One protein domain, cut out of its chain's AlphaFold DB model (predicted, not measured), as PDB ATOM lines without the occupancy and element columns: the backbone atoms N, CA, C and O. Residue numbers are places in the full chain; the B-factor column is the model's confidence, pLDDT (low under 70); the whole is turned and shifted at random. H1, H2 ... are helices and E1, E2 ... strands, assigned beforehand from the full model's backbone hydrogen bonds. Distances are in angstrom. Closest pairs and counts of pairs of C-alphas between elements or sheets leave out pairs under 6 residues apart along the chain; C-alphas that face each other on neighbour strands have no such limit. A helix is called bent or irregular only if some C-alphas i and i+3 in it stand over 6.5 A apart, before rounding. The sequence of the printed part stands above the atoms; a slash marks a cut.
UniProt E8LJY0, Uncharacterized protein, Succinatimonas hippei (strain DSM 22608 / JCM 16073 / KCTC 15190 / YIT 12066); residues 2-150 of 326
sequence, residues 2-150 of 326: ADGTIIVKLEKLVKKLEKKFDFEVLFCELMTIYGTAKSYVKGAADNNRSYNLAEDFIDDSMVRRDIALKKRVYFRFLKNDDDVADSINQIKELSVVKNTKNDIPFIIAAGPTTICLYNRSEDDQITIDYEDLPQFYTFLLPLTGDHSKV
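Overview. This is residues 2 to 150 of the 326 residues of an uncharacterized protein of Succinatimonas hippei (strain DSM 22608 / JCM 16073 / KCTC 15190 / YIT 12066) (UniProt E8LJY0). A twisted sheet of five strands is the core, with H4 over one face and H2 and H6 over the other. H1, H2 and H3 run up and down side by side, H2 in the middle. The printed part has 149 residues, with named elements in the order H1 H2 H3 E1 E2 H4 H5 E3 E4 E5 H6; its class is mixed, helices and strands. The mixed sheet has the order E1 E2 E3 E4 E5. The whole is compact and rounded, with a radius of gyration of the C-alphas of 14.1 A and spans of 36 by 34 by 30 A.

Arrangement. H1, residues 3 to 19, and H2, residues 23 to 33, form a helical hairpin and touch at Ile 6 and Ile 33, their closest C-alphas, 6.4 A apart. H2 and H3, residues 38 to 45, form another; their closest C-alphas, of Cys 28 and Val 41, are 5.9 A apart. E1, residues 62 to 69, and E2, residues 73 to 78, form an antiparallel hairpin, with N 67 and O 75 at 3.0 A. H3 only grazes the sheet, with residues 40 to 45. H2 is on the sheet over E2, at a height of 10.3 A. H4, residues 81 to 92, is on the opposite face at a height of 7.2 A; it is irregular, with C-alphas 82 and 85 7.2 A apart. H5, residues 95 to 98, only grazes the sheet. E3, residues 106 to 110, is parallel to E2, with N 76 and O 108 at 2.8 A; E2, H4, H5 and E3 make a strand-helix-strand unit, two parallel neighbour strands with helices between, its crossover right-handed. E3, E4, residues 114 to 119, and E5, residues 124 to 129, form a meander, each strand the antiparallel neighbour of the one before; N 109 and O 116 are at 3.0 A, N 117 and O 126 at 2.9 A. H6, residues 137 to 144, is on the same face as H2; it is irregular, with C-alphas 139 and 142 7.5 A apart. H6 and H1 only just touch, with 3 pairs of C-alphas within 8 A, made by residues 6 to 10 of H1 alone; the closest are Ile 7 and Tyr 137, 6.6 A apart. In H2 and H3 every O i to N i+4 pair is within hydrogen-bond range, in H1 12 of 13, in H4 3 of 8 beside 6 of 9 O i to N i+3 pairs, in H6 1 of 4 beside 4 of 5; H5 is too short for an O i to N i+4 pair.

Along the chain. H1 begins at C-alpha 3 (32.408, 43.142, -3.949) and is 25.0 A long. H4 is 18.6 A long and E1 18.3 A. H6 ends at C-alpha 144 (29.155, 33.753, -8.296).

Size, cuts and confidence. The C-alphas farthest apart, of Asp 60 and Ser 148, are 41.5 A apart. The printed part has no cut; the link from H3 to E1 is long, 16 residues. The pLDDT is under 70 at residues 2 to 3 and 146 to 150.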
ATOM      1  N   ALA A   2      28.819  45.277  -5.055       56.91
ATOM      2  CA  ALA A   2      28.681  43.860  -4.684       56.91
ATOM      3  C   ALA A   2      29.942  43.259  -4.017       56.91
ATOM      4  O   ALA A   2      29.822  42.405  -3.142       56.91
ATOM      5  N   ASP A   3      31.132  43.744  -4.368       61.97
ATOM      6  CA  ASP A   3      32.408  43.142  -3.949       61.97
ATOM      7  C   ASP A   3      32.743  43.419  -2.474       61.97
ATOM      8  O   ASP A   3      33.090  42.503  -1.731       61.97
ATOM      9  N   GLY A   4      32.465  44.634  -1.982       70.81
ATOM     10  CA  GLY A   4      32.591  44.965  -0.554       70.81
ATOM     11  C   GLY A   4      31.677  44.131   0.356       70.81
ATOM     12  O   GLY A   4      31.989  43.913   1.523       70.81
ATOM     13  N   THR A   5      30.575  43.589  -0.177       85.94
ATOM     14  CA  THR A   5      29.700  42.681   0.583       85.94
ATOM     15  C   THR A   5      30.317  41.288   0.736       85.94
ATOM     16  O   THR A   5      30.070  40.628   1.746       85.94
ATOM     17  N   ILE A   6      31.098  40.822  -0.245       89.81
ATOM     18  CA  ILE A   6      31.786  39.525  -0.178       89.81
ATOM     19  C   ILE A   6      32.909  39.596   0.854       89.81
ATOM     20  O   ILE A   6      32.931  38.764   1.759       89.81
ATOM     21  N   ILE A   7      33.753  40.630   0.790       88.50
ATOM     22  CA  ILE A   7      34.877  40.834   1.720       88.50
ATOM     23  C   ILE A   7      34.394  40.807   3.177       88.50
ATOM     24  O   ILE A   7      34.844  39.977   3.960       88.50
ATOM     25  N   VAL A   8      33.379  41.610   3.524       94.19
ATOM     26  CA  VAL A   8      32.828  41.665   4.896       94.19
ATOM     27  C   VAL A   8      32.264  40.316   5.360       94.19
ATOM     28  O   VAL A   8      32.292  39.994   6.550       94.19
ATOM     29  N   LYS A   9      31.705  39.510   4.450       97.00
ATOM     30  CA  LYS A   9      31.229  38.165   4.799       97.00
ATOM     31  C   LYS A   9      32.389  37.193   5.009       97.00
ATOM     32  O   LYS A   9      32.307  36.388   5.932       97.00
ATOM     33  N   LEU A  10      33.447  37.282   4.204       96.19
ATOM     34  CA  LEU A  10      34.656  36.478   4.384       96.19
ATOM     35  C   LEU A  10      35.340  36.815   5.709       96.19
ATOM     36  O   LEU A  10      35.623  35.904   6.469       96.19
ATOM     37  N   GLU A  11      35.486  38.091   6.064       95.69
ATOM     38  CA  GLU A  11      36.034  38.497   7.371       95.69
ATOM     39  C   GLU A  11      35.245  37.901   8.548       95.69
ATOM     40  O   GLU A  11      35.813  37.502   9.565       95.69
ATOM     41  N   LYS A  12      33.913  37.825   8.429       97.69
ATOM     42  CA  LYS A  12      33.065  37.181   9.444       97.69
ATOM     43  C   LYS A  12      33.281  35.671   9.501       97.69
ATOM     44  O   LYS A  12      33.293  35.125  10.602       97.69
ATOM     45  N   LEU A  13      33.440  35.021   8.347       98.00
ATOM     46  CA  LEU A  13      33.760  33.598   8.263       98.00
ATOM     47  C   LEU A  13      35.115  33.312   8.921       98.00
ATOM     48  O   LEU A  13      35.186  32.452   9.791       98.00
ATOM     49  N   VAL A  14      36.150  34.085   8.593       97.31
ATOM     50  CA  VAL A  14      37.490  33.970   9.190       97.31
ATOM     51  C   VAL A  14      37.421  34.072  10.711       97.31
ATOM     52  O   VAL A  14      37.800  33.132  11.405       97.31
ATOM     53  N   LYS A  15      36.788  35.124  11.247       96.88
ATOM     54  CA  LYS A  15      36.597  35.290  12.701       96.88
ATOM     55  C   LYS A  15      35.839  34.135  13.356       96.88
ATOM     56  O   LYS A  15      35.960  33.910  14.561       96.88
ATOM     57  N   LYS A  16      34.978  33.443  12.608       97.38
ATOM     58  CA  LYS A  16      34.259  32.266  13.102       97.38
ATOM     59  C   LYS A  16      35.182  31.047  13.156       97.38
ATOM     60  O   LYS A  16      35.166  30.350  14.167       97.38
ATOM     61  N   LEU A  17      35.987  30.838  12.115       96.62
ATOM     62  CA  LEU A  17      36.968  29.754  12.035       96.62
ATOM     63  C   LEU A  17      38.077  29.906  13.085       96.62
ATOM     64  O   LEU A  17      38.415  28.925  13.734       96.62
ATOM     65  N   GLU A  18      38.550  31.128  13.345       94.25
ATOM     66  CA  GLU A  18      39.523  31.424  14.413       94.25
ATOM     67  C   GLU A  18      39.005  31.036  15.805       94.25
ATOM     68  O   GLU A  18      39.740  30.511  16.637       94.25
ATOM     69  N   LYS A  19      37.718  31.288  16.076       95.25
ATOM     70  CA  LYS A  19      37.102  30.955  17.370       95.25
ATOM     71  C   LYS A  19      36.920  29.457  17.555       95.25
ATOM     72  O   LYS A  19      37.059  28.952  18.668       95.25
ATOM     73  N   LYS A  20      36.497  28.773  16.494       95.56
ATOM     74  CA  LYS A  20      36.298  27.327  16.471       95.56
ATOM     75  C   LYS A  20      36.316  26.857  15.026       95.56
ATOM     76  O   LYS A  20      35.324  27.008  14.309       95.56
ATOM     77  N   PHE A  21      37.430  26.256  14.640       96.12
ATOM     78  CA  PHE A  21      37.583  25.720  13.304       96.12
ATOM     79  C   PHE A  21      36.619  24.550  13.071       96.12
ATOM     80  O   PHE A  21      36.473  23.667  13.921       96.12
ATOM     81  N   ASP A  22      35.942  24.566  11.925       97.00
ATOM     82  CA  ASP A  22      35.002  23.532  11.505       97.00
ATOM     83  C   ASP A  22      34.905  23.511   9.971       97.00
ATOM     84  O   ASP A  22      34.550  24.506   9.332       97.00
ATOM     85  N   PHE A  23      35.212  22.358   9.375       97.25
ATOM     86  CA  PHE A  23      35.209  22.183   7.923       97.25
ATOM     87  C   PHE A  23      33.820  22.305   7.286       97.25
ATOM     88  O   PHE A  23      33.707  22.759   6.148       97.25
ATOM     89  N   GLU A  24      32.754  21.914   7.991       95.88
ATOM     90  CA  GLU A  24      31.392  22.077   7.481       95.88
ATOM     91  C   GLU A  24      31.005  23.547   7.437       95.88
ATOM     92  O   GLU A  24      30.408  23.991   6.458       95.88
ATOM     93  N   VAL A  25      31.368  24.304   8.475       97.19
ATOM     94  CA  VAL A  25      31.171  25.755   8.521       97.19
ATOM     95  C   VAL A  25      31.938  26.427   7.389       97.19
ATOM     96  O   VAL A  25      31.333  27.212   6.656       97.19
ATOM     97  N   LEU A  26      33.222  26.088   7.212       98.12
ATOM     98  CA  LEU A  26      34.051  26.595   6.116       98.12
ATOM     99  C   LEU A  26      33.365  26.368   4.766       98.12
ATOM    100  O   LEU A  26      33.092  27.328   4.048       98.12
ATOM    101  N   PHE A  27      33.041  25.114   4.443       98.19
ATOM    102  CA  PHE A  27      32.393  24.769   3.180       98.19
ATOM    103  C   PHE A  27      31.051  25.490   3.022       98.19
ATOM    104  O   PHE A  27      30.800  26.134   1.999       98.19
ATOM    105  N   CYS A  28      30.184  25.408   4.035       97.88
ATOM    106  CA  CYS A  28      28.817  25.885   3.904       97.88
ATOM    107  C   CYS A  28      28.747  27.400   3.730       97.88
ATOM    108  O   CYS A  28      27.999  27.905   2.883       97.88
ATOM    109  N   GLU A  29      29.510  28.135   4.535       97.88
ATOM    110  CA  GLU A  29      29.525  29.588   4.470       97.88
ATOM    111  C   GLU A  29      30.253  30.077   3.228       97.88
ATOM    112  O   GLU A  29      29.688  30.916   2.529       97.88
ATOM    113  N   LEU A  30      31.413  29.511   2.877       97.75
ATOM    114  CA  LEU A  30      32.142  29.914   1.674       97.75
ATOM    115  C   LEU A  30      31.273  29.746   0.424       97.75
ATOM    116  O   LEU A  30      31.099  30.689  -0.349       97.75
ATOM    117  N   MET A  31      30.634  28.585   0.260       97.31
ATOM    118  CA  MET A  31      29.766  28.338  -0.894       97.31
ATOM    119  C   MET A  31      28.547  29.260  -0.918       97.31
ATOM    120  O   MET A  31      28.127  29.697  -1.992       97.31
ATOM    121  N   THR A  32      27.993  29.599   0.248       96.62
ATOM    122  CA  THR A  32      26.872  30.544   0.352       96.62
ATOM    123  C   THR A  32      27.300  31.978   0.030       96.62
ATOM    124  O   THR A  32      26.555  32.706  -0.628       96.62
ATOM    125  N   ILE A  33      28.492  32.398   0.470       95.88
ATOM    126  CA  ILE A  33      29.062  33.725   0.190       95.88
ATOM    127  C   ILE A  33      29.178  33.940  -1.320       95.88
ATOM    128  O   ILE A  33      28.767  34.993  -1.808       95.88
ATOM    129  N   TYR A  34      29.623  32.915  -2.049       94.25
ATOM    130  CA  TYR A  34      29.750  32.928  -3.506       94.25
ATOM    131  C   TYR A  34      28.482  32.469  -4.251       94.25
ATOM    132  O   TYR A  34      28.544  32.042  -5.399       94.25
ATOM    133  N   GLY A  35      27.303  32.583  -3.632       92.88
ATOM    134  CA  GLY A  35      26.021  32.478  -4.341       92.88
ATOM    135  C   GLY A  35      25.497  31.056  -4.558       92.88
ATOM    136  O   GLY A  35      24.692  30.826  -5.462       92.88
ATOM    137  N   THR A  36      25.929  30.075  -3.765       93.94
ATOM    138  CA  THR A  36      25.289  28.749  -3.728       93.94
ATOM    139  C   THR A  36      24.119  28.759  -2.750       93.94
ATOM    140  O   THR A  36      24.233  29.251  -1.628       93.94
ATOM    141  N   ALA A  37      22.967  28.228  -3.167       94.94
ATOM    142  CA  ALA A  37      21.774  28.197  -2.328       94.94
ATOM    143  C   ALA A  37      22.010  27.370  -1.053       94.94
ATOM    144  O   ALA A  37      22.481  26.236  -1.125       94.94
ATOM    145  N   LYS A  38      21.621  27.905   0.113       95.62
ATOM    146  CA  LYS A  38      21.842  27.260   1.422       95.62
ATOM    147  C   LYS A  38      21.302  25.828   1.497       95.62
ATOM    148  O   LYS A  38      21.963  24.964   2.059       95.62
ATOM    149  N   SER A  39      20.125  25.568   0.924       95.06
ATOM    150  CA  SER A  39      19.522  24.227   0.883       95.06
ATOM    151  C   SER A  39      20.352  23.238   0.063       95.06
ATOM    152  O   SER A  39      20.538  22.101   0.483       95.06
ATOM    153  N   TYR A  40      20.892  23.689  -1.071       95.75
ATOM    154  CA  TYR A  40      21.756  22.892  -1.940       95.75
ATOM    155  C   TYR A  40      23.077  22.548  -1.241       95.75
ATOM    156  O   TYR A  40      23.488  21.393  -1.205       95.75
ATOM    157  N   VAL A  41      23.703  23.553  -0.622       96.56
ATOM    158  CA  VAL A  41      24.934  23.401   0.161       96.56
ATOM    159  C   VAL A  41      24.728  22.439   1.330       96.56
ATOM    160  O   VAL A  41      25.521  21.517   1.502       96.56
ATOM    161  N   LYS A  42      23.644  22.603   2.101       96.81
ATOM    162  CA  LYS A  42      23.357  21.726   3.241       96.81
ATOM    163  C   LYS A  42      23.094  20.289   2.795       96.81
ATOM    164  O   LYS A  42      23.686  19.372   3.345       96.81
ATOM    165  N   GLY A  43      22.303  20.097   1.739       97.12
ATOM    166  CA  GLY A  43      22.069  18.769   1.177       97.12
ATOM    167  C   GLY A  43      23.357  18.081   0.710       97.12
ATOM    168  O   GLY A  43      23.505  16.875   0.899       97.12
ATOM    169  N   ALA A  44      24.307  18.829   0.143       97.31
ATOM    170  CA  ALA A  44      25.615  18.286  -0.216       97.31
ATOM    171  C   ALA A  44      26.483  17.956   1.012       97.31
ATOM    172  O   ALA A  44      27.110  16.899   1.033       97.31
ATOM    173  N   ALA A  45      26.483  18.812   2.042       96.25
ATOM    174  CA  ALA A  45      27.189  18.566   3.305       96.25
ATOM    175  C   ALA A  45      26.668  17.315   4.037       96.25
ATOM    176  O   ALA A  45      27.463  16.563   4.603       96.25
ATOM    177  N   ASP A  46      25.363  17.048   3.932       95.50
ATOM    178  CA  ASP A  46      24.692  15.844   4.444       95.50
ATOM    179  C   ASP A  46      24.879  14.611   3.526       95.50
ATOM    180  O   ASP A  46      24.275  13.562   3.742       95.50
ATOM    181  N   ASN A  47      25.717  14.723   2.487       95.19
ATOM    182  CA  ASN A  47      26.033  13.686   1.500       95.19
ATOM    183  C   ASN A  47      24.829  13.137   0.711       95.19
ATOM    184  O   ASN A  47      24.831  11.992   0.254       95.19
ATOM    185  N   ASN A  48      23.789  13.943   0.494       96.06
ATOM    186  CA  ASN A  48      22.713  13.544  -0.404       96.06
ATOM    187  C   ASN A  48      23.240  13.495  -1.850       96.06
ATOM    188  O   ASN A  48      23.687  14.503  -2.400       96.06
ATOM    189  N   ARG A  49      23.141  12.318  -2.483       95.12
ATOM    190  CA  ARG A  49      23.660  12.026  -3.835       95.12
ATOM    191  C   ARG A  49      23.030  12.848  -4.957       95.12
ATOM    192  O   ARG A  49      23.581  12.910  -6.050       95.12
ATOM    193  N   SER A  50      21.900  13.500  -4.691       94.69
ATOM    194  CA  SER A  50      21.293  14.457  -5.624       94.69
ATOM    195  C   SER A  50      22.086  15.767  -5.713       94.69
ATOM    196  O   SER A  50      21.936  16.501  -6.688       94.69
ATOM    197  N   TYR A  51      22.917  16.063  -4.707       95.75
ATOM    198  CA  TYR A  51      23.697  17.298  -4.599       95.75
ATOM    199  C   TYR A  51      25.211  17.049  -4.581       95.75
ATOM    200  O   TYR A  51      25.946  17.808  -5.214       95.75
ATOM    201  N   ASN A  52      25.676  16.004  -3.882       97.75
ATOM    202  CA  ASN A  52      27.089  15.633  -3.809       97.75
ATOM    203  C   ASN A  52      27.442  14.549  -4.837       97.75
ATOM    204  O   ASN A  52      26.970  13.413  -4.745       97.75
ATOM    205  N   LEU A  53      28.309  14.897  -5.787       97.69
ATOM    206  CA  LEU A  53      28.808  13.987  -6.816       97.69
ATOM    207  C   LEU A  53      30.096  13.251  -6.424       97.69
ATOM    208  O   LEU A  53      30.475  12.326  -7.140       97.69
ATOM    209  N   ALA A  54      30.774  13.646  -5.340       96.62
ATOM    210  CA  ALA A  54      32.054  13.055  -4.946       96.62
ATOM    211  C   ALA A  54      31.885  11.564  -4.639       96.62
ATOM    212  O   ALA A  54      30.791  11.123  -4.291       96.62
ATOM    213  N   GLU A  55      32.929  10.764  -4.786       92.81
ATOM    214  CA  GLU A  55      32.868   9.355  -4.391       92.81
ATOM    215  C   GLU A  55      32.761   9.232  -2.865       92.81
ATOM    216  O   GLU A  55      33.189  10.120  -2.127       92.81
ATOM    217  N   ASP A  56      32.152   8.145  -2.382       90.31
ATOM    218  CA  ASP A  56      32.064   7.892  -0.942       90.31
ATOM    219  C   ASP A  56      33.366   7.249  -0.450       90.31
ATOM    220  O   ASP A  56      33.439   6.047  -0.202       90.31
ATOM    221  N   PHE A  57      34.418   8.066  -0.406       90.62
ATOM    222  CA  PHE A  57      35.787   7.664  -0.101       90.62
ATOM    223  C   PHE A  57      36.413   8.588   0.950       90.62
ATOM    224  O   PHE A  57      36.194   9.804   0.941       90.62
ATOM    225  N   ILE A  58      37.182   7.992   1.861       91.94
ATOM    226  CA  ILE A  58      37.978   8.663   2.893       91.94
ATOM    227  C   ILE A  58      39.264   7.850   3.061       91.94
ATOM    228  O   ILE A  58      39.186   6.643   3.294       91.94
ATOM    229  N   ASP A  59      40.417   8.508   2.977       91.62
ATOM    230  CA  ASP A  59      41.713   7.931   3.343       91.62
ATOM    231  C   ASP A  59      42.272   8.537   4.643       91.62
ATOM    232  O   ASP A  59      41.650   9.386   5.290       91.62
ATOM    233  N   ASP A  60      43.466   8.095   5.035       93.25
ATOM    234  CA  ASP A  60      44.113   8.510   6.280       93.25
ATOM    235  C   ASP A  60      44.506   9.992   6.321       93.25
ATOM    236  O   ASP A  60      44.644  10.537   7.418       93.25
ATOM    237  N   SER A  61      44.635  10.667   5.177       94.00
ATOM    238  CA  SER A  61      44.895  12.111   5.106       94.00
ATOM    239  C   SER A  61      43.627  12.947   5.300       94.00
ATOM    240  O   SER A  61      43.706  14.134   5.624       94.00
ATOM    241  N   MET A  62      42.445  12.342   5.147       96.44
ATOM    242  CA  MET A  62      41.170  13.050   5.080       96.44
ATOM    243  C   MET A  62      40.450  13.108   6.430       96.44
ATOM    244  O   MET A  62      40.408  12.147   7.198       96.44
ATOM    245  N   VAL A  63      39.818  14.248   6.717       95.38
ATOM    246  CA  VAL A  63      38.993  14.438   7.929       95.38
ATOM    247  C   VAL A  63      37.563  13.956   7.707       95.38
ATOM    248  O   VAL A  63      36.902  13.459   8.620       95.38
ATOM    249  N   ARG A  64      37.068  14.123   6.483       94.62
ATOM    250  CA  ARG A  64      35.731  13.720   6.053       94.62
ATOM    251  C   ARG A  64      35.733  13.496   4.547       94.62
ATOM    252  O   ARG A  64      36.653  13.916   3.854       94.62
ATOM    253  N   ARG A  65      34.661  12.875   4.062       95.50
ATOM    254  CA  ARG A  65      34.416  12.678   2.632       95.50
ATOM    255  C   ARG A  65      34.398  14.004   1.875       95.50
ATOM    256  O   ARG A  65      33.919  15.017   2.399       95.50
ATOM    257  N   ASP A  66      34.853  13.948   0.634       97.88
ATOM    258  CA  ASP A  66      34.857  15.088  -0.272       97.88
ATOM    259  C   ASP A  66      33.432  15.515  -0.658       97.88
ATOM    260  O   ASP A  66      32.457  14.756  -0.562       97.88
ATOM    261  N   ILE A  67      33.313  16.757  -1.127       98.44
ATOM    262  CA  ILE A  67      32.071  17.294  -1.681       98.44
ATOM    263  C   ILE A  67      32.325  17.810  -3.094       98.44
ATOM    264  O   ILE A  67      33.118  18.722  -3.295       98.44
ATOM    265  N   ALA A  68      31.601  17.279  -4.079       98.19
ATOM    266  CA  ALA A  68      31.650  17.750  -5.458       98.19
ATOM    267  C   ALA A  68      30.288  18.307  -5.879       98.19
ATOM    268  O   ALA A  68      29.307  17.577  -6.020       98.19
ATOM    269  N   LEU A  69      30.243  19.616  -6.105       97.44
ATOM    270  CA  LEU A  69      29.077  20.335  -6.590       97.44
ATOM    271  C   LEU A  69      29.197  20.541  -8.100       97.44
ATOM    272  O   LEU A  69      30.087  21.249  -8.579       97.44
ATOM    273  N   LYS A  70      28.256  19.961  -8.849       95.19
ATOM    274  CA  LYS A  70      28.144  20.146 -10.301       95.19
ATOM    275  C   LYS A  70      28.183  21.632 -10.675       95.19
ATOM    276  O   LYS A  70      27.483  22.426 -10.049       95.19
ATOM    277  N   LYS A  71      28.939  21.993 -11.715       93.00
ATOM    278  CA  LYS A  71      29.096  23.367 -12.223       93.00
ATOM    279  C   LYS A  71      29.712  24.366 -11.243       93.00
ATOM    280  O   LYS A  71      29.628  25.568 -11.479       93.00
ATOM    281  N   ARG A  72      30.280  23.905 -10.117       94.25
ATOM    282  CA  ARG A  72      30.801  24.804  -9.076       94.25
ATOM    283  C   ARG A  72      32.174  24.405  -8.554       94.25
ATOM    284  O   ARG A  72      33.149  25.065  -8.887       94.25
ATOM    285  N   VAL A  73      32.264  23.369  -7.723       97.31
ATOM    286  CA  VAL A  73      33.496  23.101  -6.966       97.31
ATOM    287  C   VAL A  73      33.660  21.628  -6.615       97.31
ATOM    288  O   VAL A  73      32.673  20.937  -6.366       97.31
ATOM    289  N   TYR A  74      34.905  21.169  -6.553       98.44
ATOM    290  CA  TYR A  74      35.307  19.983  -5.807       98.44
ATOM    291  C   TYR A  74      36.023  20.427  -4.530       98.44
ATOM    292  O   TYR A  74      36.964  21.208  -4.618       98.44
ATOM    293  N   PHE A  75      35.588  19.958  -3.365       98.50
ATOM    294  CA  PHE A  75      36.088  20.391  -2.063       98.50
ATOM    295  C   PHE A  75      36.613  19.195  -1.262       98.50
ATOM    296  O   PHE A  75      35.850  18.264  -0.988       98.50
ATOM    297  N   ARG A  76      37.891  19.248  -0.875       98.38
ATOM    298  CA  ARG A  76      38.584  18.242  -0.061       98.38
ATOM    299  C   ARG A  76      38.966  18.771   1.317       98.38
ATOM    300  O   ARG A  76      39.327  19.936   1.460       98.38
ATOM    301  N   PHE A  77      38.898  17.891   2.315       97.88
ATOM    302  CA  PHE A  77      39.108  18.206   3.730       97.88
ATOM    303  C   PHE A  77      40.233  17.349   4.318       97.88
ATOM    304  O   PHE A  77      40.071  16.136   4.470       97.88
ATOM    305  N   LEU A  78      41.352  17.975   4.668       97.56
ATOM    306  CA  LEU A  78      42.607  17.321   5.033       97.56
ATOM    307  C   LEU A  78      42.949  17.523   6.509       97.56
ATOM    308  O   LEU A  78      42.589  18.529   7.119       97.56
ATOM    309  N   LYS A  79      43.649  16.545   7.085       96.50
ATOM    310  CA  LYS A  79      44.137  16.595   8.470       96.50
ATOM    311  C   LYS A  79      45.345  17.515   8.620       96.50
ATOM    312  O   LYS A  79      45.465  18.155   9.657       96.50
ATOM    313  N   ASN A  80      46.203  17.571   7.600       93.94
ATOM    314  CA  ASN A  80      47.458  18.317   7.619       93.94
ATOM    315  C   ASN A  80      47.458  19.400   6.540       93.94
ATOM    316  O   ASN A  80      46.998  19.170   5.421       93.94
ATOM    317  N   ASP A  81      48.009  20.562   6.880       91.25
ATOM    318  CA  ASP A  81      48.156  21.691   5.960       91.25
ATOM    319  C   ASP A  81      49.166  21.399   4.831       91.25
ATOM    320  O   ASP A  81      48.972  21.830   3.695       91.25
ATOM    321  N   ASP A  82      50.177  20.569   5.091       87.19
ATOM    322  CA  ASP A  82      51.223  20.208   4.119       87.19
ATOM    323  C   ASP A  82      50.681  19.443   2.896       87.19
ATOM    324  O   ASP A  82      51.285  19.453   1.824       87.19
ATOM    325  N   ASP A  83      49.520  18.796   3.030       91.44
ATOM    326  CA  ASP A  83      48.891  18.022   1.955       91.44
ATOM    327  C   ASP A  83      47.987  18.875   1.049       91.44
ATOM    328  O   ASP A  83      47.547  18.420  -0.013       91.44
ATOM    329  N   VAL A  84      47.695  20.116   1.447       93.50
ATOM    330  CA  VAL A  84      46.667  20.958   0.825       93.50
ATOM    331  C   VAL A  84      47.000  21.276  -0.632       93.50
ATOM    332  O   VAL A  84      46.184  20.987  -1.511       93.50
ATOM    333  N   ALA A  85      48.202  21.774  -0.917       90.06
ATOM    334  CA  ALA A  85      48.625  22.089  -2.284       90.06
ATOM    335  C   ALA A  85      48.802  20.829  -3.156       90.06
ATOM    336  O   ALA A  85      48.343  20.787  -4.300       90.06
ATOM    337  N   ASP A  86      49.415  19.775  -2.615       89.12
ATOM    338  CA  ASP A  86      49.706  18.542  -3.359       89.12
ATOM    339  C   ASP A  86      48.438  17.780  -3.764       89.12
ATOM    340  O   ASP A  86      48.372  17.171  -4.840       89.12
ATOM    341  N   SER A  87      47.403  17.827  -2.921       93.75
ATOM    342  CA  SER A  87      46.145  17.123  -3.168       93.75
ATOM    343  C   SER A  87      45.421  17.610  -4.428       93.75
ATOM    344  O   SER A  87      44.683  16.835  -5.040       93.75
ATOM    345  N   ILE A  88      45.671  18.847  -4.879       95.44
ATOM    346  CA  ILE A  88      45.061  19.410  -6.090       95.44
ATOM    347  C   ILE A  88      45.331  18.518  -7.304       95.44
ATOM    348  O   ILE A  88      44.404  18.205  -8.054       95.44
ATOM    349  N   ASN A  89      46.571  18.051  -7.479       91.94
ATOM    350  CA  ASN A  89      46.937  17.202  -8.615       91.94
ATOM    351  C   ASN A  89      46.228  15.843  -8.565       91.94
ATOM    352  O   ASN A  89      45.781  15.348  -9.594       91.94
ATOM    353  N   GLN A  90      46.043  15.270  -7.376       93.44
ATOM    354  CA  GLN A  90      45.283  14.028  -7.216       93.44
ATOM    355  C   GLN A  90      43.798  14.235  -7.545       93.44
ATOM    356  O   GLN A  90      43.183  13.405  -8.211       93.44
ATOM    357  N   ILE A  91      43.223  15.364  -7.119       96.88
ATOM    358  CA  ILE A  91      41.816  15.695  -7.372       96.88
ATOM    359  C   ILE A  91      41.559  15.936  -8.867       96.88
ATOM    360  O   ILE A  91      40.528  15.500  -9.383       96.88
ATOM    361  N   LYS A  92      42.494  16.584  -9.583       95.75
ATOM    362  CA  LYS A  92      42.427  16.770 -11.048       95.75
ATOM    363  C   LYS A  92      42.225  15.444 -11.787       95.75
ATOM    364  O   LYS A  92      41.527  15.407 -12.801       95.75
ATOM    365  N   GLU A  93      42.791  14.362 -11.255       95.69
ATOM    366  CA  GLU A  93      42.757  13.047 -11.883       95.69
ATOM    367  C   GLU A  93      41.446  12.279 -11.675       95.69
ATOM    368  O   GLU A  93      41.186  11.318 -12.407       95.69
ATOM    369  N   LEU A  94      40.588  12.725 -10.750       96.56
ATOM    370  CA  LEU A  94      39.340  12.047 -10.410       96.56
ATOM    371  C   LEU A  94      38.327  12.067 -11.560       96.56
ATOM    372  O   LEU A  94      38.102  13.083 -12.226       96.56
ATOM    373  N   SER A  95      37.631  10.940 -11.728       96.06
ATOM    374  CA  SER A  95      36.626  10.721 -12.777       96.06
ATOM    375  C   SER A  95      35.540  11.811 -12.787       96.06
ATOM    376  O   SER A  95      35.187  12.348 -13.841       96.06
ATOM    377  N   VAL A  96      35.059  12.205 -11.604       96.62
ATOM    378  CA  VAL A  96      34.027  13.233 -11.415       96.62
ATOM    379  C   VAL A  96      34.494  14.629 -11.837       96.62
ATOM    380  O   VAL A  96      33.677  15.404 -12.341       96.62
ATOM    381  N   VAL A  97      35.786  14.937 -11.684       96.62
ATOM    382  CA  VAL A  97      36.394  16.226 -12.052       96.62
ATOM    383  C   VAL A  97      36.694  16.272 -13.550       96.62
ATOM    384  O   VAL A  97      36.381  17.264 -14.216       96.62
ATOM    385  N   LYS A  98      37.227  15.181 -14.113       96.12
ATOM    386  CA  LYS A  98      37.484  15.035 -15.556       96.12
ATOM    387  C   LYS A  98      36.216  15.006 -16.405       96.12
ATOM    388  O   LYS A  98      36.254  15.363 -17.579       96.12
ATOM    389  N   ASN A  99      35.085  14.599 -15.832       95.31
ATOM    390  CA  ASN A  99      33.820  14.545 -16.549       95.31
ATOM    391  C   ASN A  99      33.331  15.950 -16.944       95.31
ATOM    392  O   ASN A  99      32.801  16.706 -16.128       95.31
ATOM    393  N   THR A 100      33.424  16.265 -18.236       92.31
ATOM    394  CA  THR A 100      33.013  17.554 -18.813       92.31
ATOM    395  C   THR A 100      31.524  17.861 -18.634       92.31
ATOM    396  O   THR A 100      31.141  19.024 -18.640       92.31
ATOM    397  N   LYS A 101      30.663  16.859 -18.394       94.75
ATOM    398  CA  LYS A 101      29.242  17.091 -18.072       94.75
ATOM    399  C   LYS A 101      29.039  17.667 -16.672       94.75
ATOM    400  O   LYS A 101      27.987  18.260 -16.409       94.75
ATOM    401  N   ASN A 102      29.990  17.434 -15.765       94.50
ATOM    402  CA  ASN A 102      29.957  17.994 -14.419       94.50
ATOM    403  C   ASN A 102      30.467  19.426 -14.399       94.50
ATOM    404  O   ASN A 102      29.956  20.199 -13.593       94.50
ATOM    405  N   ASP A 103      31.404  19.754 -15.296       92.88
ATOM    406  CA  ASP A 103      31.897  21.110 -15.543       92.88
ATOM    407  C   ASP A 103      32.292  21.813 -14.241       92.88
ATOM    408  O   ASP A 103      31.756  22.849 -13.893       92.88
ATOM    409  N   ILE A 104      33.127  21.176 -13.420       95.81
ATOM    410  CA  ILE A 104      33.539  21.720 -12.119       95.81
ATOM    411  C   ILE A 104      34.671  22.731 -12.364       95.81
ATOM    412  O   ILE A 104      35.754  22.260 -12.686       95.81
ATOM    413  N   PRO A 105      34.495  24.061 -12.231       93.44
ATOM    414  CA  PRO A 105      35.560  25.028 -12.526       93.44
ATOM    415  C   PRO A 105      36.611  25.169 -11.420       93.44
ATOM    416  O   PRO A 105      37.751  25.509 -11.721       93.44
ATOM    417  N   PHE A 106      36.264  24.893 -10.159       96.75
ATOM    418  CA  PHE A 106      37.186  25.059  -9.033       96.75
ATOM    419  C   PHE A 106      37.480  23.751  -8.310       96.75
ATOM    420  O   PHE A 106      36.596  22.911  -8.123       96.75
ATOM    421  N   ILE A 107      38.716  23.617  -7.844       98.38
ATOM    422  CA  ILE A 107      39.114  22.627  -6.847       98.38
ATOM    423  C   ILE A 107      39.570  23.397  -5.610       98.38
ATOM    424  O   ILE A 107      40.308  24.372  -5.723       98.38
ATOM    425  N   ILE A 108      39.111  22.973  -4.440       98.44
ATOM    426  CA  ILE A 108      39.508  23.526  -3.154       98.44
ATOM    427  C   ILE A 108      39.969  22.377  -2.270       98.44
ATOM    428  O   ILE A 108      39.232  21.410  -2.075       98.44
ATOM    429  N   ALA A 109      41.165  22.499  -1.715       98.25
ATOM    430  CA  ALA A 109      41.661  21.624  -0.666       98.25
ATOM    431  C   ALA A 109      41.869  22.453   0.599       98.25
ATOM    432  O   ALA A 109      42.439  23.537   0.537       98.25
ATOM    433  N   ALA A 110      41.369  21.977   1.732       98.25
ATOM    434  CA  ALA A 110      41.389  22.715   2.986       98.25
ATOM    435  C   ALA A 110      42.005  21.864   4.095       98.25
ATOM    436  O   ALA A 110      41.549  20.743   4.325       98.25
ATOM    437  N   GLY A 111      42.998  22.417   4.785       97.12
ATOM    438  CA  GLY A 111      43.568  21.895   6.023       97.12
ATOM    439  C   GLY A 111      43.082  22.690   7.244       97.12
ATOM    440  O   GLY A 111      42.169  23.515   7.122       97.12
ATOM    441  N   PRO A 112      43.635  22.440   8.443       95.50
ATOM    442  CA  PRO A 112      43.230  23.133   9.666       95.50
ATOM    443  C   PRO A 112      43.507  24.640   9.678       95.50
ATOM    444  O   PRO A 112      42.746  25.382  10.300       95.50
ATOM    445  N   THR A 113      44.565  25.105   9.008       93.75
ATOM    446  CA  THR A 113      44.947  26.533   8.995       93.75
ATOM    447  C   THR A 113      45.070  27.121   7.592       93.75
ATOM    448  O   THR A 113      44.899  28.330   7.410       93.75
ATOM    449  N   THR A 114      45.274  26.263   6.593       93.69
ATOM    450  CA  THR A 114      45.517  26.651   5.204       93.69
ATOM    451  C   THR A 114      44.452  26.125   4.248       93.69
ATOM    452  O   THR A 114      43.762  25.133   4.497       93.69
ATOM    453  N   ILE A 115      44.322  26.802   3.113       96.88
ATOM    454  CA  ILE A 115      43.419  26.458   2.023       96.88
ATOM    455  C   ILE A 115      44.116  26.694   0.683       96.88
ATOM    456  O   ILE A 115      44.669  27.762   0.430       96.88
ATOM    457  N   CYS A 116      44.070  25.702  -0.197       96.94
ATOM    458  CA  CYS A 116      44.512  25.816  -1.578       96.94
ATOM    459  C   CYS A 116      43.292  25.956  -2.482       96.94
ATOM    460  O   CYS A 116      42.390  25.113  -2.477       96.94
ATOM    461  N   LEU A 117      43.267  27.044  -3.245       96.56
ATOM    462  CA  LEU A 117      42.243  27.354  -4.227       96.56
ATOM    463  C   LEU A 117      42.840  27.154  -5.614       96.56
ATOM    464  O   LEU A 117      43.891  27.710  -5.920       96.56
ATOM    465  N   TYR A 118      42.154  26.401  -6.464       96.25
ATOM    466  CA  TYR A 118      42.596  26.145  -7.826       96.25
ATOM    467  C   TYR A 118      41.479  26.415  -8.834       96.25
ATOM    468  O   TYR A 118      40.378  25.864  -8.724       96.25
ATOM    469  N   ASN A 119      41.776  27.254  -9.826       93.19
ATOM    470  CA  ASN A 119      40.906  27.578 -10.947       93.19
ATOM    471  C   ASN A 119      41.317  26.755 -12.173       93.19
ATOM    472  O   ASN A 119      42.335  27.018 -12.810       93.19
ATOM    473  N   ARG A 120      40.480  25.791 -12.565       92.25
ATOM    474  CA  ARG A 120      40.747  24.907 -13.712       92.25
ATOM    475  C   ARG A 120      40.760  25.617 -15.056       92.25
ATOM    476  O   ARG A 120      41.384  25.119 -15.982       92.25
ATOM    477  N   SER A 121      40.039  26.729 -15.182       86.06
ATOM    478  CA  SER A 121      39.937  27.449 -16.458       86.06
ATOM    479  C   SER A 121      41.192  28.263 -16.761       86.06
ATOM    480  O   SER A 121      41.439  28.610 -17.912       86.06
ATOM    481  N   GLU A 122      41.951  28.604 -15.723       83.25
ATOM    482  CA  GLU A 122      43.139  29.459 -15.808       83.25
ATOM    483  C   GLU A 122      44.421  28.714 -15.448       83.25
ATOM    484  O   GLU A 122      45.494  29.290 -15.551       83.25
ATOM    485  N   ASP A 123      44.296  27.453 -15.026       87.31
ATOM    486  CA  ASP A 123      45.367  26.662 -14.419       87.31
ATOM    487  C   ASP A 123      46.126  27.423 -13.315       87.31
ATOM    488  O   ASP A 123      47.314  27.214 -13.090       87.31
ATOM    489  N   ASP A 124      45.417  28.296 -12.594       88.31
ATOM    490  CA  ASP A 124      45.977  29.113 -11.521       88.31
ATOM    491  C   ASP A 124      45.626  28.517 -10.160       88.31
ATOM    492  O   ASP A 124      44.513  28.036  -9.925       88.31
ATOM    493  N   GLN A 125      46.596  28.565  -9.256       91.69
ATOM    494  CA  GLN A 125      46.509  28.038  -7.906       91.69
ATOM    495  C   GLN A 125      47.003  29.072  -6.905       91.69
ATOM    496  O   GLN A 125      48.025  29.718  -7.132       91.69
ATOM    497  N   ILE A 126      46.338  29.183  -5.760       90.31
ATOM    498  CA  ILE A 126      46.875  29.924  -4.627       90.31
ATOM    499  C   ILE A 126      46.637  29.189  -3.308       90.31
ATOM    500  O   ILE A 126      45.513  28.803  -2.989       90.31
ATOM    501  N   THR A 127      47.705  29.016  -2.534       92.12
ATOM    502  CA  THR A 127      47.669  28.405  -1.201       92.12
ATOM    503  C   THR A 127      47.771  29.482  -0.142       92.12
ATOM    504  O   THR A 127      48.812  30.126  -0.030       92.12
ATOM    505  N   ILE A 128      46.703  29.713   0.622       90.31
ATOM    506  CA  ILE A 128      46.615  30.799   1.600       90.31
ATOM    507  C   ILE A 128      46.222  30.332   2.999       90.31
ATOM    508  O   ILE A 128      45.661  29.254   3.158       90.31
ATOM    509  N   ASP A 129      46.479  31.168   4.002       91.62
ATOM    510  CA  ASP A 129      45.898  30.981   5.331       91.62
ATOM    511  C   ASP A 129      44.475  31.539   5.311       91.62
ATOM    512  O   ASP A 129      44.143  32.412   4.500       91.62
ATOM    513  N   TYR A 130      43.612  31.069   6.214       94.12
ATOM    514  CA  TYR A 130      42.235  31.569   6.258       94.12
ATOM    515  C   TYR A 130      42.155  33.081   6.494       94.12
ATOM    516  O   TYR A 130      41.268  33.719   5.931       94.12
ATOM    517  N   GLU A 131      43.084  33.660   7.260       91.38
ATOM    518  CA  GLU A 131      43.150  35.106   7.519       91.38
ATOM    519  C   GLU A 131      43.266  35.953   6.243       91.38
ATOM    520  O   GLU A 131      42.693  37.042   6.172       91.38
ATOM    521  N   ASP A 132      43.906  35.411   5.206       86.94
ATOM    522  CA  ASP A 132      44.142  36.090   3.932       86.94
ATOM    523  C   ASP A 132      42.940  35.978   2.974       86.94
ATOM    524  O   ASP A 132      42.843  36.712   1.989       86.94
ATOM    525  N   LEU A 133      41.984  35.080   3.237       90.56
ATOM    526  CA  LEU A 133      40.857  34.798   2.340       90.56
ATOM    527  C   LEU A 133      40.068  36.052   1.888       90.56
ATOM    528  O   LEU A 133      39.692  36.108   0.713       90.56
ATOM    529  N   PRO A 134      39.825  37.079   2.737       89.19
ATOM    530  CA  PRO A 134      39.176  38.318   2.309       89.19
ATOM    531  C   PRO A 134      39.984  39.121   1.281       89.19
ATOM    532  O   PRO A 134      39.383  39.753   0.415       89.19
ATOM    533  N   GLN A 135      41.321  39.085   1.338       81.81
ATOM    534  CA  GLN A 135      42.195  39.770   0.378       81.81
ATOM    535  C   GLN A 135      42.133  39.109  -1.004       81.81
ATOM    536  O   GLN A 135      42.188  39.789  -2.027       81.81
ATOM    537  N   PHE A 136      41.948  37.788  -1.034       84.81
ATOM    538  CA  PHE A 136      41.911  36.975  -2.251       84.81
ATOM    539  C   PHE A 136      40.495  36.671  -2.750       84.81
ATOM    540  O   PHE A 136      40.286  35.740  -3.530       84.81
ATOM    541  N   TYR A 137      39.502  37.468  -2.342       86.12
ATOM    542  CA  TYR A 137      38.104  37.228  -2.706       86.12
ATOM    543  C   TYR A 137      37.861  37.208  -4.228       86.12
ATOM    544  O   TYR A 137      36.947  36.534  -4.709       86.12
ATOM    545  N   THR A 138      38.684  37.932  -4.994       84.50
ATOM    546  CA  THR A 138      38.591  38.004  -6.457       84.50
ATOM    547  C   THR A 138      38.842  36.657  -7.128       84.50
ATOM    548  O   THR A 138      38.193  36.367  -8.131       84.50
ATOM    549  N   PHE A 139      39.681  35.797  -6.537       86.44
ATOM    550  CA  PHE A 139      40.016  34.472  -7.072       86.44
ATOM    551  C   PHE A 139      38.772  33.587  -7.250       86.44
ATOM    552  O   PHE A 139      38.656  32.828  -8.208       86.44
ATOM    553  N   LEU A 140      37.806  33.710  -6.334       89.62
ATOM    554  CA  LEU A 140      36.574  32.922  -6.333       89.62
ATOM    555  C   LEU A 140      35.369  33.691  -6.894       89.62
ATOM    556  O   LEU A 140      34.273  33.136  -6.940       89.62
ATOM    557  N   LEU A 141      35.525  34.933  -7.373       87.62
ATOM    558  CA  LEU A 141      34.421  35.675  -7.998       87.62
ATOM    559  C   LEU A 141      33.729  34.917  -9.140       87.62
ATOM    560  O   LEU A 141      32.494  34.984  -9.191       87.62
ATOM    561  N   PRO A 142      34.428  34.146 -10.001       86.19
ATOM    562  CA  PRO A 142      33.755  33.365 -11.035       86.19
ATOM    563  C   PRO A 142      32.749  32.341 -10.476       86.19
ATOM    564  O   PRO A 142      31.779  32.012 -11.161       86.19
ATOM    565  N   LEU A 143      32.882  31.895  -9.213       88.19
ATOM    566  CA  LEU A 143      31.880  31.033  -8.567       88.19
ATOM    567  C   LEU A 143      30.520  31.707  -8.401       88.19
ATOM    568  O   LEU A 143      29.531  30.992  -8.256       88.19
ATOM    569  N   THR A 144      30.437  33.038  -8.417       86.94
ATOM    570  CA  THR A 144      29.155  33.753  -8.296       86.94
ATOM    571  C   THR A 144      28.233  33.542  -9.498       86.94
ATOM    572  O   THR A 144      27.035  33.796  -9.385       86.94
ATOM    573  N   GLY A 145      28.761  33.040 -10.624       72.69
ATOM    574  CA  GLY A 145      28.025  32.867 -11.880       72.69
ATOM    575  C   GLY A 145      27.813  34.168 -12.659       72.69
ATOM    576  O   GLY A 145      27.156  34.163 -13.698       72.69
ATOM    577  N   ASP A 146      28.362  35.284 -12.172       63.62
ATOM    578  CA  ASP A 146      28.277  36.582 -12.829       63.62
ATOM    579  C   ASP A 146      29.443  36.767 -13.810       63.62
ATOM    580  O   ASP A 146      30.508  37.287 -13.474       63.62
ATOM    581  N   HIS A 147      29.235  36.328 -15.053       51.34
ATOM    582  CA  HIS A 147      30.224  36.459 -16.126       51.34
ATOM    583  C   HIS A 147      30.492  37.919 -16.541       51.34
ATOM    584  O   HIS A 147      31.452  38.169 -17.265       51.34
ATOM    585  N   SER A 148      29.692  38.891 -16.077       45.84
ATOM    586  CA  SER A 148      29.950  40.320 -16.320       45.84
ATOM    587  C   SER A 148      31.095  40.879 -15.467       45.84
ATOM    588  O   SER A 148      31.599  41.965 -15.744       45.84
ATOM    589  N   LYS A 149      31.542  40.110 -14.464       48.38
ATOM    590  CA  LYS A 149      32.687  40.415 -13.596       48.38
ATOM    591  C   LYS A 149      33.952  39.640 -13.942       48.38
ATOM    592  O   LYS A 149      34.902  39.662 -13.161       48.38
ATOM    593  N   VAL A 150      33.965  38.922 -15.068       47.56
ATOM    594  CA  VAL A 150      35.196  38.322 -15.585       47.56
ATOM    595  C   VAL A 150      36.168  39.472 -15.801       47.56
ATOM    596  O   VAL A 150      35.957  40.314 -16.674       47.56
TER     597      VAL A 150